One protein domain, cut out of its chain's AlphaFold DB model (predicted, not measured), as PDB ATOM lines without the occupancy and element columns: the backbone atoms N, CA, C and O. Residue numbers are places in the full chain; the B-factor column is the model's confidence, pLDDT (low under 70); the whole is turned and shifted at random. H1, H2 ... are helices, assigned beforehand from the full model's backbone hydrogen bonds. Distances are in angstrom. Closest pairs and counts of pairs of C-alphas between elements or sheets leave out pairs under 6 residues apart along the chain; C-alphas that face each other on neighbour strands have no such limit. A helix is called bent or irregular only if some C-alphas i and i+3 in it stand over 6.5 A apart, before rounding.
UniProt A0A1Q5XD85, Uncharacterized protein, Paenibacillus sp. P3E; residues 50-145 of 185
ATOM      1  N   LEU A  50     -32.646 -69.668  29.217       77.56
ATOM      2  CA  LEU A  50     -32.172 -68.360  28.760       77.56
ATOM      3  C   LEU A  50     -31.873 -67.413  29.925       77.56
ATOM      4  O   LEU A  50     -30.853 -66.727  29.899       77.56
ATOM      5  N   GLU A  51     -32.735 -67.363  30.938       79.19
ATOM      6  CA  GLU A  51     -32.504 -66.539  32.122       79.19
ATOM      7  C   GLU A  51     -31.321 -67.061  32.949       79.19
ATOM      8  O   GLU A  51     -30.489 -66.269  33.390       79.19
ATOM      9  N   SER A  52     -31.168 -68.383  33.079       82.19
ATOM     10  CA  SER A  52     -29.980 -68.978  33.705       82.19
ATOM     11  C   SER A  52     -28.692 -68.634  32.952       82.19
ATOM     12  O   SER A  52     -27.709 -68.236  33.573       82.19
ATOM     13  N   LEU A  53     -28.706 -68.702  31.617       86.25
ATOM     14  CA  LEU A  53     -27.557 -68.329  30.786       86.25
ATOM     15  C   LEU A  53     -27.211 -66.836  30.916       86.25
ATOM     16  O   LEU A  53     -26.041 -66.458  30.874       86.25
ATOM     17  N   ARG A  54     -28.213 -65.962  31.082       82.31
ATOM     18  CA  ARG A  54     -27.986 -64.530  31.343       82.31
ATOM     19  C   ARG A  54     -27.318 -64.296  32.685       82.31
ATOM     20  O   ARG A  54     -26.454 -63.427  32.762       82.31
ATOM     21  N   GLU A  55     -27.725 -65.033  33.714       85.19
ATOM     22  CA  GLU A  55     -27.101 -64.954  35.033       85.19
ATOM     23  C   GLU A  55     -25.640 -65.400  34.968       85.19
ATOM     24  O   GLU A  55     -24.753 -64.666  35.389       85.19
ATOM     25  N   GLU A  56     -25.371 -66.541  34.329       88.31
ATOM     26  CA  GLU A  56     -24.010 -67.045  34.125       88.31
ATOM     27  C   GLU A  56     -23.136 -66.020  33.388       88.31
ATOM     28  O   GLU A  56     -22.049 -65.671  33.846       88.31
ATOM     29  N   LYS A  57     -23.634 -65.452  32.282       87.94
ATOM     30  CA  LYS A  57     -22.898 -64.432  31.518       87.94
ATOM     31  C   LYS A  57     -22.711 -63.126  32.281       87.94
ATOM     32  O   LYS A  57     -21.724 -62.424  32.051       87.94
ATOM     33  N   ARG A  58     -23.641 -62.777  33.171       86.19
ATOM     34  CA  ARG A  58     -23.500 -61.622  34.061       86.19
ATOM     35  C   ARG A  58     -22.372 -61.853  35.060       86.19
ATOM     36  O   ARG A  58     -21.538 -60.965  35.211       86.19
ATOM     37  N   GLU A  59     -22.326 -63.023  35.690       88.56
ATOM     38  CA  GLU A  59     -21.261 -63.394  36.629       88.56
ATOM     39  C   GLU A  59     -19.890 -63.447  35.939       88.56
ATOM     40  O   GLU A  59     -18.947 -62.806  36.402       88.56
ATOM     41  N   GLU A  60     -19.794 -64.078  34.762       90.62
ATOM     42  CA  GLU A  60     -18.562 -64.066  33.955       90.62
ATOM     43  C   GLU A  60     -18.073 -62.634  33.682       90.62
ATOM     44  O   GLU A  60     -16.888 -62.323  33.814       90.62
ATOM     45  N   LEU A  61     -18.987 -61.732  33.315       88.50
ATOM     46  CA  LEU A  61     -18.647 -60.341  33.038       88.50
ATOM     47  C   LEU A  61     -18.200 -59.591  34.301       88.50
ATOM     48  O   LEU A  61     -17.279 -58.775  34.231       88.50
ATOM     49  N   ILE A  62     -18.825 -59.856  35.449       88.25
ATOM     50  CA  ILE A  62     -18.428 -59.286  36.745       88.25
ATOM     51  C   ILE A  62     -16.980 -59.662  37.080       88.25
ATOM     52  O   ILE A  62     -16.230 -58.804  37.565       88.25
ATOM     53  N   ASP A  63     -16.589 -60.908  36.817       90.19
ATOM     54  CA  ASP A  63     -15.236 -61.405  37.068       90.19
ATOM     55  C   ASP A  63     -14.212 -60.765  36.130       90.19
ATOM     56  O   ASP A  63     -13.197 -60.237  36.596       90.19
ATOM     57  N   VAL A  64     -14.518 -60.696  34.830       92.38
ATOM     58  CA  VAL A  64     -13.668 -60.005  33.844       92.38
ATOM     59  C   VAL A  64     -13.460 -58.539  34.234       92.38
ATOM     60  O   VAL A  64     -12.325 -58.063  34.289       92.38
ATOM     61  N   ILE A  65     -14.535 -57.827  34.589       89.19
ATOM     62  CA  ILE A  65     -14.447 -56.428  35.029       89.19
ATOM     63  C   ILE A  65     -13.561 -56.303  36.273       89.19
ATOM     64  O   ILE A  65     -12.780 -55.356  36.393       89.19
ATOM     65  N   TYR A  66     -13.671 -57.237  37.219       88.06
ATOM     66  CA  TYR A  66     -12.863 -57.210  38.432       88.06
ATOM     67  C   TYR A  66     -11.369 -57.385  38.136       88.06
ATOM     68  O   TYR A  66     -10.539 -56.698  38.742       88.06
ATOM     69  N   ASP A  67     -11.014 -58.253  37.196       92.00
ATOM     70  CA  ASP A  67      -9.625 -58.435  36.785       92.00
ATOM     71  C   ASP A  67      -9.081 -57.230  36.008       92.00
ATOM     72  O   ASP A  67      -7.969 -56.772  36.295       92.00
ATOM     73  N   ASP A  68      -9.875 -56.621  35.130       90.19
ATOM     74  CA  ASP A  68      -9.506 -55.377  34.445       90.19
ATOM     75  C   ASP A  68      -9.278 -54.223  35.432       90.19
ATOM     76  O   ASP A  68      -8.333 -53.438  35.298       90.19
ATOM     77  N   MET A  69     -10.094 -54.138  36.487       86.19
ATOM     78  CA  MET A  69      -9.902 -53.164  37.562       86.19
ATOM     79  C   MET A  69      -8.572 -53.362  38.298       86.19
ATOM     80  O   MET A  69      -7.895 -52.377  38.615       86.19
ATOM     81  N   LYS A  70      -8.163 -54.612  38.571       90.31
ATOM     82  CA  LYS A  70      -6.850 -54.895  39.180       90.31
ATOM     83  C   LYS A  70      -5.714 -54.433  38.275       90.31
ATOM     84  O   LYS A  70      -4.762 -53.828  38.769       90.31
ATOM     85  N   GLN A  71      -5.818 -54.685  36.970       89.25
ATOM     86  CA  GLN A  71      -4.815 -54.269  35.988       89.25
ATOM     87  C   GLN A  71      -4.714 -52.742  35.901       89.25
ATOM     88  O   GLN A  71      -3.616 -52.191  35.984       89.25
ATOM     89  N   ALA A  72      -5.849 -52.040  35.842       85.50
ATOM     90  CA  ALA A  72      -5.885 -50.579  35.848       85.50
ATOM     91  C   ALA A  72      -5.256 -49.988  37.123       85.50
ATOM     92  O   ALA A  72      -4.487 -49.026  37.057       85.50
ATOM     93  N   LEU A  73      -5.525 -50.590  38.288       85.75
ATOM     94  CA  LEU A  73      -4.919 -50.177  39.555       85.75
ATOM     95  C   LEU A  73      -3.405 -50.433  39.580       85.75
ATOM     96  O   LEU A  73      -2.645 -49.591  40.064       85.75
ATOM     97  N   ALA A  74      -2.958 -51.585  39.074       88.12
ATOM     98  CA  ALA A  74      -1.541 -51.923  38.973       88.12
ATOM     99  C   ALA A  74      -0.799 -50.926  38.074       88.12
ATOM    100  O   ALA A  74       0.223 -50.377  38.493       88.12
ATOM    101  N   LEU A  75      -1.367 -50.619  36.905       85.75
ATOM    102  CA  LEU A  75      -0.847 -49.606  35.994       85.75
ATOM    103  C   LEU A  75      -0.768 -48.243  36.688       85.75
ATOM    104  O   LEU A  75       0.302 -47.643  36.745       85.75
ATOM    105  N   GLY A  76      -1.862 -47.775  37.299       83.56
ATOM    106  CA  GLY A  76      -1.888 -46.502  38.026       83.56
ATOM    107  C   GLY A  76      -0.804 -46.408  39.108       83.56
ATOM    108  O   GLY A  76      -0.098 -45.404  39.193       83.56
ATOM    109  N   ARG A  77      -0.598 -47.479  39.888       84.44
ATOM    110  CA  ARG A  77       0.476 -47.557  40.895       84.44
ATOM    111  C   ARG A  77       1.869 -47.473  40.275       84.44
ATOM    112  O   ARG A  77       2.717 -46.769  40.817       84.44
ATOM    113  N   GLN A  78       2.118 -48.176  39.171       83.81
ATOM    114  CA  GLN A  78       3.399 -48.103  38.460       83.81
ATOM    115  C   GLN A  78       3.671 -46.682  37.964       83.81
ATOM    116  O   GLN A  78       4.767 -46.169  38.171       83.81
ATOM    117  N   LYS A  79       2.662 -46.008  37.404       80.06
ATOM    118  CA  LYS A  79       2.796 -44.617  36.954       80.06
ATOM    119  C   LYS A  79       3.096 -43.655  38.097       80.06
ATOM    120  O   LYS A  79       3.950 -42.795  37.938       80.06
ATOM    121  N   ILE A  80       2.433 -43.807  39.245       81.38
ATOM    122  CA  ILE A  80       2.710 -42.983  40.431       81.38
ATOM    123  C   ILE A  80       4.153 -43.191  40.900       81.38
ATOM    124  O   ILE A  80       4.852 -42.212  41.139       81.38
ATOM    125  N   LYS A  81       4.621 -44.444  40.976       81.31
ATOM    126  CA  LYS A  81       6.013 -44.749  41.342       81.31
ATOM    127  C   LYS A  81       7.013 -44.132  40.368       81.31
ATOM    128  O   LYS A  81       7.998 -43.548  40.804       81.31
ATOM    129  N   LEU A  82       6.758 -44.237  39.064       74.06
ATOM    130  CA  LEU A  82       7.608 -43.630  38.040       74.06
ATOM    131  C   LEU A  82       7.597 -42.102  38.126       74.06
ATOM    132  O   LEU A  82       8.652 -41.493  38.041       74.06
ATOM    133  N   ALA A  83       6.437 -41.483  38.354       71.62
ATOM    134  CA  ALA A  83       6.332 -40.037  38.533       71.62
ATOM    135  C   ALA A  83       7.071 -39.551  39.792       71.62
ATOM    136  O   ALA A  83       7.717 -38.509  39.750       71.62
ATOM    137  N   GLN A  84       7.020 -40.313  40.891       72.56
ATOM    138  CA  GLN A  84       7.813 -40.044  42.095       72.56
ATOM    139  C   GLN A  84       9.311 -40.134  41.799       72.56
ATOM    140  O   GLN A  84      10.051 -39.200  42.087       72.56
ATOM    141  N   ALA A  85       9.744 -41.209  41.140       71.19
ATOM    142  CA  ALA A  85      11.142 -41.398  40.767       71.19
ATOM    143  C   ALA A  85      11.633 -40.310  39.787       71.19
ATOM    144  O   ALA A  85      12.762 -39.832  39.890       71.19
ATOM    145  N   ALA A  86      10.764 -39.863  38.877       65.81
ATOM    146  CA  ALA A  86      11.033 -38.765  37.959       65.81
ATOM    147  C   ALA A  86      11.201 -37.420  38.666       65.81
ATOM    148  O   ALA A  86      12.116 -36.668  38.341       65.81
ATOM    149  N   ALA A  87      10.336 -37.137  39.641       64.56
ATOM    150  CA  ALA A  87      10.430 -35.935  40.459       64.56
ATOM    151  C   ALA A  87      11.721 -35.899  41.292       64.56
ATOM    152  O   ALA A  87      12.212 -34.815  41.597       64.56
ATOM    153  N   GLU A  88      12.269 -37.063  41.647       67.44
ATOM    154  CA  GLU A  88      13.498 -37.172  42.430       67.44
ATOM    155  C   GLU A  88      14.769 -37.081  41.569       67.44
ATOM    156  O   GLU A  88      15.683 -36.366  41.975       67.44
ATOM    157  N   ASN A  89      14.853 -37.761  40.408       68.94
ATOM    158  CA  ASN A  89      15.971 -37.604  39.455       68.94
ATOM    159  C   ASN A  89      15.757 -38.335  38.098       68.94
ATOM    160  O   ASN A  89      16.429 -39.329  37.815       68.94
ATOM    161  N   PHE A  90      14.821 -37.893  37.247       63.50
ATOM    162  CA  PHE A  90      14.461 -38.635  36.020       63.50
ATOM    163  C   PHE A  90      15.621 -38.855  35.035       63.50
ATOM    164  O   PHE A  90      15.815 -39.978  34.569       63.50
ATOM    165  N   ASP A  91      16.414 -37.816  34.763       60.06
ATOM    166  CA  ASP A  91      17.534 -37.896  33.816       60.06
ATOM    167  C   ASP A  91      18.579 -38.919  34.285       60.06
ATOM    168  O   ASP A  91      19.017 -39.768  33.511       60.06
ATOM    169  N   GLY A  92      18.867 -38.946  35.590       64.81
ATOM    170  CA  GLY A  92      19.774 -39.928  36.183       64.81
ATOM    171  C   GLY A  92      19.220 -41.358  36.218       64.81
ATOM    172  O   GLY A  92      19.993 -42.311  36.307       64.81
ATOM    173  N   ILE A  93      17.897 -41.548  36.162       64.81
ATOM    174  CA  ILE A  93      17.284 -42.883  36.061       64.81
ATOM    175  C   ILE A  93      17.366 -43.396  34.628       64.81
ATOM    176  O   ILE A  93      17.686 -44.566  34.432       64.81
ATOM    177  N   ILE A  94      17.105 -42.538  33.639       68.12
ATOM    178  CA  ILE A  94      17.244 -42.893  32.224       68.12
ATOM    179  C   ILE A  94      18.711 -43.192  31.894       68.12
ATOM    180  O   ILE A  94      18.971 -44.201  31.241       68.12
ATOM    181  N   GLU A  95      19.665 -42.400  32.395       68.81
ATOM    182  CA  GLU A  95      21.100 -42.697  32.258       68.81
ATOM    183  C   GLU A  95      21.457 -44.044  32.891       68.81
ATOM    184  O   GLU A  95      21.973 -44.909  32.198       68.81
ATOM    185  N   LYS A  96      21.073 -44.303  34.149       67.31
ATOM    186  CA  LYS A  96      21.352 -45.597  34.804       67.31
ATOM    187  C   LYS A  96      20.707 -46.791  34.107       67.31
ATOM    188  O   LYS A  96      21.278 -47.877  34.110       67.31
ATOM    189  N   LEU A  97      19.503 -46.617  33.562       69.19
ATOM    190  CA  LEU A  97      18.820 -47.661  32.803       69.19
ATOM    191  C   LEU A  97      19.555 -47.929  31.486       69.19
ATOM    192  O   LEU A  97      19.722 -49.083  31.107       69.19
ATOM    193  N   THR A  98      20.014 -46.867  30.822       68.06
ATOM    194  CA  THR A  98      20.811 -46.959  29.598       68.06
ATOM    195  C   THR A  98      22.132 -47.660  29.896       68.06
ATOM    196  O   THR A  98      22.395 -48.687  29.284       68.06
ATOM    197  N   ASP A  99      22.871 -47.201  30.911       71.38
ATOM    198  CA  ASP A  99      24.150 -47.757  31.359       71.38
ATOM    199  C   ASP A  99      24.032 -49.247  31.697       71.38
ATOM    200  O   ASP A  99      24.759 -50.059  31.127       71.38
ATOM    201  N   ALA A 100      23.052 -49.631  32.527       66.69
ATOM    202  CA  ALA A 100      22.818 -51.025  32.909       66.69
ATOM    203  C   ALA A 100      22.492 -51.935  31.712       66.69
ATOM    204  O   ALA A 100      22.816 -53.123  31.728       66.69
ATOM    205  N   LEU A 101      21.849 -51.395  30.673       65.94
ATOM    206  CA  LEU A 101      21.528 -52.147  29.464       65.94
ATOM    207  C   LEU A 101      22.722 -52.228  28.497       65.94
ATOM    208  O   LEU A 101      22.925 -53.280  27.887       65.94
ATOM    209  N   THR A 102      23.552 -51.186  28.394       67.31
ATOM    210  CA  THR A 102      24.838 -51.255  27.673       67.31
ATOM    211  C   THR A 102      25.814 -52.229  28.333       67.31
ATOM    212  O   THR A 102      26.444 -53.015  27.626       67.31
ATOM    213  N   ASP A 103      25.883 -52.256  29.668       67.19
ATOM    214  CA  ASP A 103      26.717 -53.195  30.436       67.19
ATOM    215  C   ASP A 103      26.235 -54.649  30.305       67.19
ATOM    216  O   ASP A 103      27.036 -55.585  30.306       67.19
ATOM    217  N   ALA A 104      24.927 -54.857  30.116       68.50
ATOM    218  CA  ALA A 104      24.346 -56.160  29.795       68.50
ATOM    219  C   ALA A 104      24.600 -56.605  28.337       68.50
ATOM    220  O   ALA A 104      24.111 -57.660  27.925       68.50
ATOM    221  N   ASN A 105      25.358 -55.823  27.555       68.12
ATOM    222  CA  ASN A 105      25.621 -56.039  26.133       68.12
ATOM    223  C   ASN A 105      24.328 -56.115  25.292       68.12
ATOM    224  O   ASN A 105      24.278 -56.812  24.273       68.12
ATOM    225  N   ALA A 106      23.265 -55.431  25.733       66.31
ATOM    226  CA  ALA A 106      22.023 -55.326  24.980       66.31
ATOM    227  C   ALA A 106      22.225 -54.410  23.764       66.31
ATOM    228  O   ALA A 106      22.978 -53.434  23.805       66.31
ATOM    229  N   ASN A 107      21.552 -54.720  22.657       74.06
ATOM    230  CA  ASN A 107      21.662 -53.927  21.440       74.06
ATOM    231  C   ASN A 107      21.122 -52.501  21.693       74.06
ATOM    232  O   ASN A 107      19.979 -52.369  22.136       74.06
ATOM    233  N   PRO A 108      21.869 -51.430  21.358       69.75
ATOM    234  CA  PRO A 108      21.432 -50.043  21.549       69.75
ATOM    235  C   PRO A 108      20.055 -49.716  20.958       69.75
ATOM    236  O   PRO A 108      19.340 -48.855  21.470       69.75
ATOM    237  N   LYS A 109      19.664 -50.413  19.884       73.25
ATOM    238  CA  LYS A 109      18.342 -50.262  19.274       73.25
ATOM    239  C   LYS A 109      17.220 -50.796  20.174       73.25
ATOM    240  O   LYS A 109      16.227 -50.102  20.362       73.25
ATOM    241  N   ASP A 110      17.421 -51.963  20.783       68.81
ATOM    242  CA  ASP A 110      16.441 -52.595  21.676       68.81
ATOM    243  C   ASP A 110      16.247 -51.759  22.953       68.81
ATOM    244  O   ASP A 110      15.139 -51.646  23.473       68.81
ATOM    245  N   ILE A 111      17.313 -51.095  23.416       68.38
ATOM    246  CA  ILE A 111      17.281 -50.153  24.544       68.38
ATOM    247  C   ILE A 111      16.405 -48.939  24.215       68.38
ATOM    248  O   ILE A 111      15.522 -48.580  24.996       68.38
ATOM    249  N   MET A 112      16.620 -48.309  23.054       68.31
ATOM    250  CA  MET A 112      15.817 -47.157  22.629       68.31
ATOM    251  C   MET A 112      14.343 -47.511  22.435       68.31
ATOM    252  O   MET A 112      13.475 -46.705  22.782       68.31
ATOM    253  N   ASP A 113      14.056 -48.693  21.895       75.06
ATOM    254  CA  ASP A 113      12.685 -49.157  21.704       75.06
ATOM    255  C   ASP A 113      11.996 -49.379  23.064       75.06
ATOM    256  O   ASP A 113      10.897 -48.865  23.277       75.06
ATOM    257  N   MET A 114      12.684 -49.976  24.046       66.50
ATOM    258  CA  MET A 114      12.167 -50.113  25.415       66.50
ATOM    259  C   MET A 114      11.908 -48.759  26.096       66.50
ATOM    260  O   MET A 114      10.861 -48.556  26.714       66.50
ATOM    261  N   VAL A 115      12.829 -47.797  25.969       70.81
ATOM    262  CA  VAL A 115      12.663 -46.445  26.540       70.81
ATOM    263  C   VAL A 115      11.456 -45.730  25.922       70.81
ATOM    264  O   VAL A 115      10.697 -45.054  26.628       70.81
ATOM    265  N   ARG A 116      11.234 -45.892  24.613       72.75
ATOM    266  CA  ARG A 116      10.044 -45.366  23.926       72.75
ATOM    267  C   ARG A 116       8.760 -46.027  24.404       72.75
ATOM    268  O   ARG A 116       7.786 -45.313  24.646       72.75
ATOM    269  N   GLU A 117       8.749 -47.344  24.582       70.88
ATOM    270  CA  GLU A 117       7.589 -48.063  25.117       70.88
ATOM    271  C   GLU A 117       7.238 -47.571  26.526       70.88
ATOM    272  O   GLU A 117       6.100 -47.153  26.764       70.88
ATOM    273  N   VAL A 118       8.223 -47.478  27.426       68.88
ATOM    274  CA  VAL A 118       8.052 -46.917  28.780       68.88
ATOM    275  C   VAL A 118       7.501 -45.486  28.726       68.88
ATOM    276  O   VAL A 118       6.559 -45.150  29.450       68.88
ATOM    277  N   SER A 119       8.024 -44.652  27.826       67.94
ATOM    278  CA  SER A 119       7.561 -43.271  27.642       67.94
ATOM    279  C   SER A 119       6.118 -43.202  27.125       67.94
ATOM    280  O   SER A 119       5.334 -42.368  27.580       67.94
ATOM    281  N   SER A 120       5.723 -44.097  26.216       69.94
ATOM    282  CA  SER A 120       4.352 -44.155  25.692       69.94
ATOM    283  C   SER A 120       3.342 -44.568  26.768       69.94
ATOM    284  O   SER A 120       2.276 -43.962  26.888       69.94
ATOM    285  N   VAL A 121       3.716 -45.506  27.646       66.38
ATOM    286  CA  VAL A 121       2.922 -45.863  28.825       66.38
ATOM    287  C   VAL A 121       2.801 -44.665  29.763       66.38
ATOM    288  O   VAL A 121       1.716 -44.409  30.290       66.38
ATOM    289  N   MET A 122       3.867 -43.872  29.931       67.12
ATOM    290  CA  MET A 122       3.841 -42.626  30.706       67.12
ATOM    291  C   MET A 122       2.940 -41.539  30.108       67.12
ATOM    292  O   MET A 122       2.365 -40.769  30.879       67.12
ATOM    293  N   ALA A 123       2.705 -41.531  28.798       69.75
ATOM    294  CA  ALA A 123       1.848 -40.538  28.152       69.75
ATOM    295  C   ALA A 123       0.360 -40.647  28.544       69.75
ATOM    296  O   ALA A 123      -0.351 -39.649  28.487       69.75
ATOM    297  N   ILE A 124      -0.122 -41.820  28.987       73.75
ATOM    298  CA  ILE A 124      -1.537 -42.015  29.370       73.75
ATOM    299  C   ILE A 124      -1.899 -41.157  30.605       73.75
ATOM    300  O   ILE A 124      -1.426 -41.441  31.704       73.75
ATOM    301  N   PRO A 125      -2.765 -40.140  30.531       76.56
ATOM    302  CA  PRO A 125      -3.067 -39.312  31.696       76.56
ATOM    303  C   PRO A 125      -3.633 -40.135  32.867       76.56
ATOM    304  O   PRO A 125      -4.556 -40.928  32.683       76.56
ATOM    305  N   LEU A 126      -3.136 -39.917  34.094       78.62
ATOM    306  CA  LEU A 126      -3.657 -40.585  35.304       78.62
ATOM    307  C   LEU A 126      -5.172 -40.383  35.471       78.62
ATOM    308  O   LEU A 126      -5.867 -41.284  35.935       78.62
ATOM    309  N   GLY A 127      -5.687 -39.230  35.029       78.25
ATOM    310  CA  GLY A 127      -7.122 -38.952  34.995       78.25
ATOM    311  C   GLY A 127      -7.905 -39.958  34.149       78.25
ATOM    312  O   GLY A 127      -8.932 -40.446  34.602       78.25
ATOM    313  N   GLN A 128      -7.391 -40.357  32.980       80.06
ATOM    314  CA  GLN A 128      -8.057 -41.345  32.124       80.06
ATOM    315  C   GLN A 128      -8.096 -42.731  32.777       80.06
ATOM    316  O   GLN A 128      -9.123 -43.402  32.715       80.06
ATOM    317  N   ILE A 129      -7.021 -43.131  33.467       81.38
ATOM    318  CA  ILE A 129      -6.972 -44.397  34.219       81.38
ATOM    319  C   ILE A 129      -7.985 -44.369  35.371       81.38
ATOM    320  O   ILE A 129      -8.708 -45.340  35.583       81.38
ATOM    321  N   SER A 130      -8.083 -43.244  36.086       78.69
ATOM    322  CA  SER A 130      -9.058 -43.078  37.167       78.69
ATOM    323  C   SER A 130     -10.500 -43.105  36.657       78.69
ATOM    324  O   SER A 130     -11.347 -43.741  37.280       78.69
ATOM    325  N   THR A 131     -10.794 -42.439  35.537       85.88
ATOM    326  CA  THR A 131     -12.124 -42.457  34.913       85.88
ATOM    327  C   THR A 131     -12.484 -43.856  34.422       85.88
ATOM    328  O   THR A 131     -13.599 -44.320  34.663       85.88
ATOM    329  N   TYR A 132     -11.541 -44.551  33.782       84.44
ATOM    330  CA  TYR A 132     -11.714 -45.940  33.360       84.44
ATOM    331  C   TYR A 132     -12.041 -46.846  34.552       84.44
ATOM    332  O   TYR A 132     -13.070 -47.519  34.551       84.44
ATOM    333  N   PHE A 133     -11.225 -46.788  35.610       84.38
ATOM    334  CA  PHE A 133     -11.442 -47.562  36.832       84.38
ATOM    335  C   PHE A 133     -12.800 -47.258  37.478       84.38
ATOM    336  O   PHE A 133     -13.526 -48.181  37.839       84.38
ATOM    337  N   GLY A 134     -13.172 -45.979  37.589       85.19
ATOM    338  CA  GLY A 134     -14.466 -45.570  38.141       85.19
ATOM    339  C   GLY A 134     -15.646 -46.097  37.324       85.19
ATOM    340  O   GLY A 134     -16.617 -46.582  37.894       85.19
ATOM    341  N   THR A 135     -15.530 -46.086  35.994       86.94
ATOM    342  CA  THR A 135     -16.559 -46.618  35.089       86.94
ATOM    343  C   THR A 135     -16.727 -48.128  35.257       86.94
ATOM    344  O   THR A 135     -17.848 -48.630  35.277       86.94
ATOM    345  N   LEU A 136     -15.621 -48.866  35.382       86.62
ATOM    346  CA  LEU A 136     -15.661 -50.306  35.636       86.62
ATOM    347  C   LEU A 136     -16.264 -50.628  37.005       86.62
ATOM    348  O   LEU A 136     -17.096 -51.529  37.113       86.62
ATOM    349  N   TYR A 137     -15.888 -49.866  38.034       86.12
ATOM    350  CA  TYR A 137     -16.456 -50.004  39.371       86.12
ATOM    351  C   TYR A 137     -17.976 -49.801  39.361       86.12
ATOM    352  O   TYR A 137     -18.704 -50.644  39.881       86.12
ATOM    353  N   ASP A 138     -18.446 -48.721  38.733       86.00
ATOM    354  CA  ASP A 138     -19.867 -48.377  38.643       86.00
ATOM    355  C   ASP A 138     -20.665 -49.472  37.920       86.00
ATOM    356  O   ASP A 138     -21.660 -49.974  38.441       86.00
ATOM    357  N   LYS A 139     -20.165 -49.955  36.774       85.75
ATOM    358  CA  LYS A 139     -20.790 -51.066  36.037       85.75
ATOM    359  C   LYS A 139     -20.869 -52.345  36.866       85.75
ATOM    360  O   LYS A 139     -21.913 -52.988  36.881       85.75
ATOM    361  N   ARG A 140     -19.793 -52.705  37.571       86.25
ATOM    362  CA  ARG A 140     -19.765 -53.891  38.436       86.25
ATOM    363  C   ARG A 140     -20.751 -53.774  39.596       86.25
ATOM    364  O   ARG A 140     -21.418 -54.754  39.907       86.25
ATOM    365  N   ALA A 141     -20.839 -52.606  40.230       84.75
ATOM    366  CA  ALA A 141     -21.786 -52.355  41.313       84.75
ATOM    367  C   ALA A 141     -23.237 -52.483  40.818       84.75
ATOM    368  O   ALA A 141     -24.008 -53.251  41.388       84.75
ATOM    369  N   LEU A 142     -23.566 -51.857  39.683       85.19
ATOM    370  CA  LEU A 142     -24.890 -51.976  39.062       85.19
ATOM    371  C   LEU A 142     -25.238 -53.423  38.687       85.19
ATOM    372  O   LEU A 142     -26.364 -53.858  38.912       85.19
ATOM    373  N   MET A 143     -24.280 -54.184  38.151       83.00
ATOM    374  CA  MET A 143     -24.483 -55.601  37.816       83.00
ATOM    375  C   MET A 143     -24.720 -56.476  39.051       83.00
ATOM    376  O   MET A 143     -25.457 -57.450  38.957       83.00
ATOM    377  N   LYS A 144     -24.146 -56.118  40.206       82.38
ATOM    378  CA  LYS A 144     -24.385 -56.793  41.492       82.38
ATOM    379  C   LYS A 144     -25.673 -56.355  42.195       82.38
ATOM    380  O   LYS A 144     -26.016 -56.913  43.232       82.38
ATOM    381  N   GLY A 145     -26.381 -55.371  41.642       76.88
ATOM    382  CA  GLY A 145     -27.567 -54.782  42.260       76.88
ATOM    383  C   GLY A 145     -27.255 -53.756  43.353       76.88
ATOM    384  O   GLY A 145     -28.176 -53.310  44.039       76.88
TER     385      GLY A 145
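AT A GLANCE: This is residues 50 to 145 of the 185 residues of an uncharacterized protein of Paenibacillus sp. P3E (UniProt A0A1Q5XD85). A long helix, H1, turns a sharp corner into a short arm, H1b; H2 leaves the far end of that arm and slants back to H1a, the long arm, making a triangle with H1b and the last part of H1a, and H3 then runs back side by side with H1a. H1a makes most of the length, and its residues 50 to 57 stick out free. The printed part has 96 residues with three named helices, H1, H2 and H3 in chain order, and no named strand: all helix. It is extended, with a radius of gyration of the C-alphas of 19.5 A and spans of 60 by 27 by 15 A.

IN THESE COORDINATES: Find C-alpha 50 at (-32.172, -68.360, 28.760), where H1, residues 50 to 103, begins. By its hydrogen bonds it was assigned as one helix, but it is bent: C-alphas 88 and 91 are 9.5 A apart. Its arms are H1a, residues 50 to 88, 57.0 A long, and H1b, residues 91 to 103, 18.2 A. Next comes H2, residues 108 to 123, 22.7 A; then H3, residues 126 to 143, runs 25.8 A to C-alpha 143 at (-24.483, -55.601, 37.816).

HOW THE PARTS SIT: Look first at H1a and H1b, about perpendicular at 80 degrees. H1b and H2 form a helical hairpin: they only just touch, with 3 pairs of C-alphas within 8 A, closest at Leu 101 and Ile 111, 6.8 A. H2 is close to H1a but not clearly touching, with the C-alphas of Lys 79 and Met 122 closest at 6.6 A. H3 touches H1a at a shallow tilt of 22 degrees, opposite ways; their closest C-alphas, Ile 62 and Arg 140, are 5.8 A apart. H3 is apart from H1b and from H2. In H1a, H1b, H2 and H3 every O i to N i+4 pair is within hydrogen-bond range.

THE WHOLE: The C-alphas farthest apart, Leu 50 and Asp 103, are 60.8 A apart. The printed part has no cut, and both links are tight. Mean pLDDT of the printed part is 77.7; look for values under 70 at 31 residues, among them 86 to 98, 100 to 106 and 118 to 123.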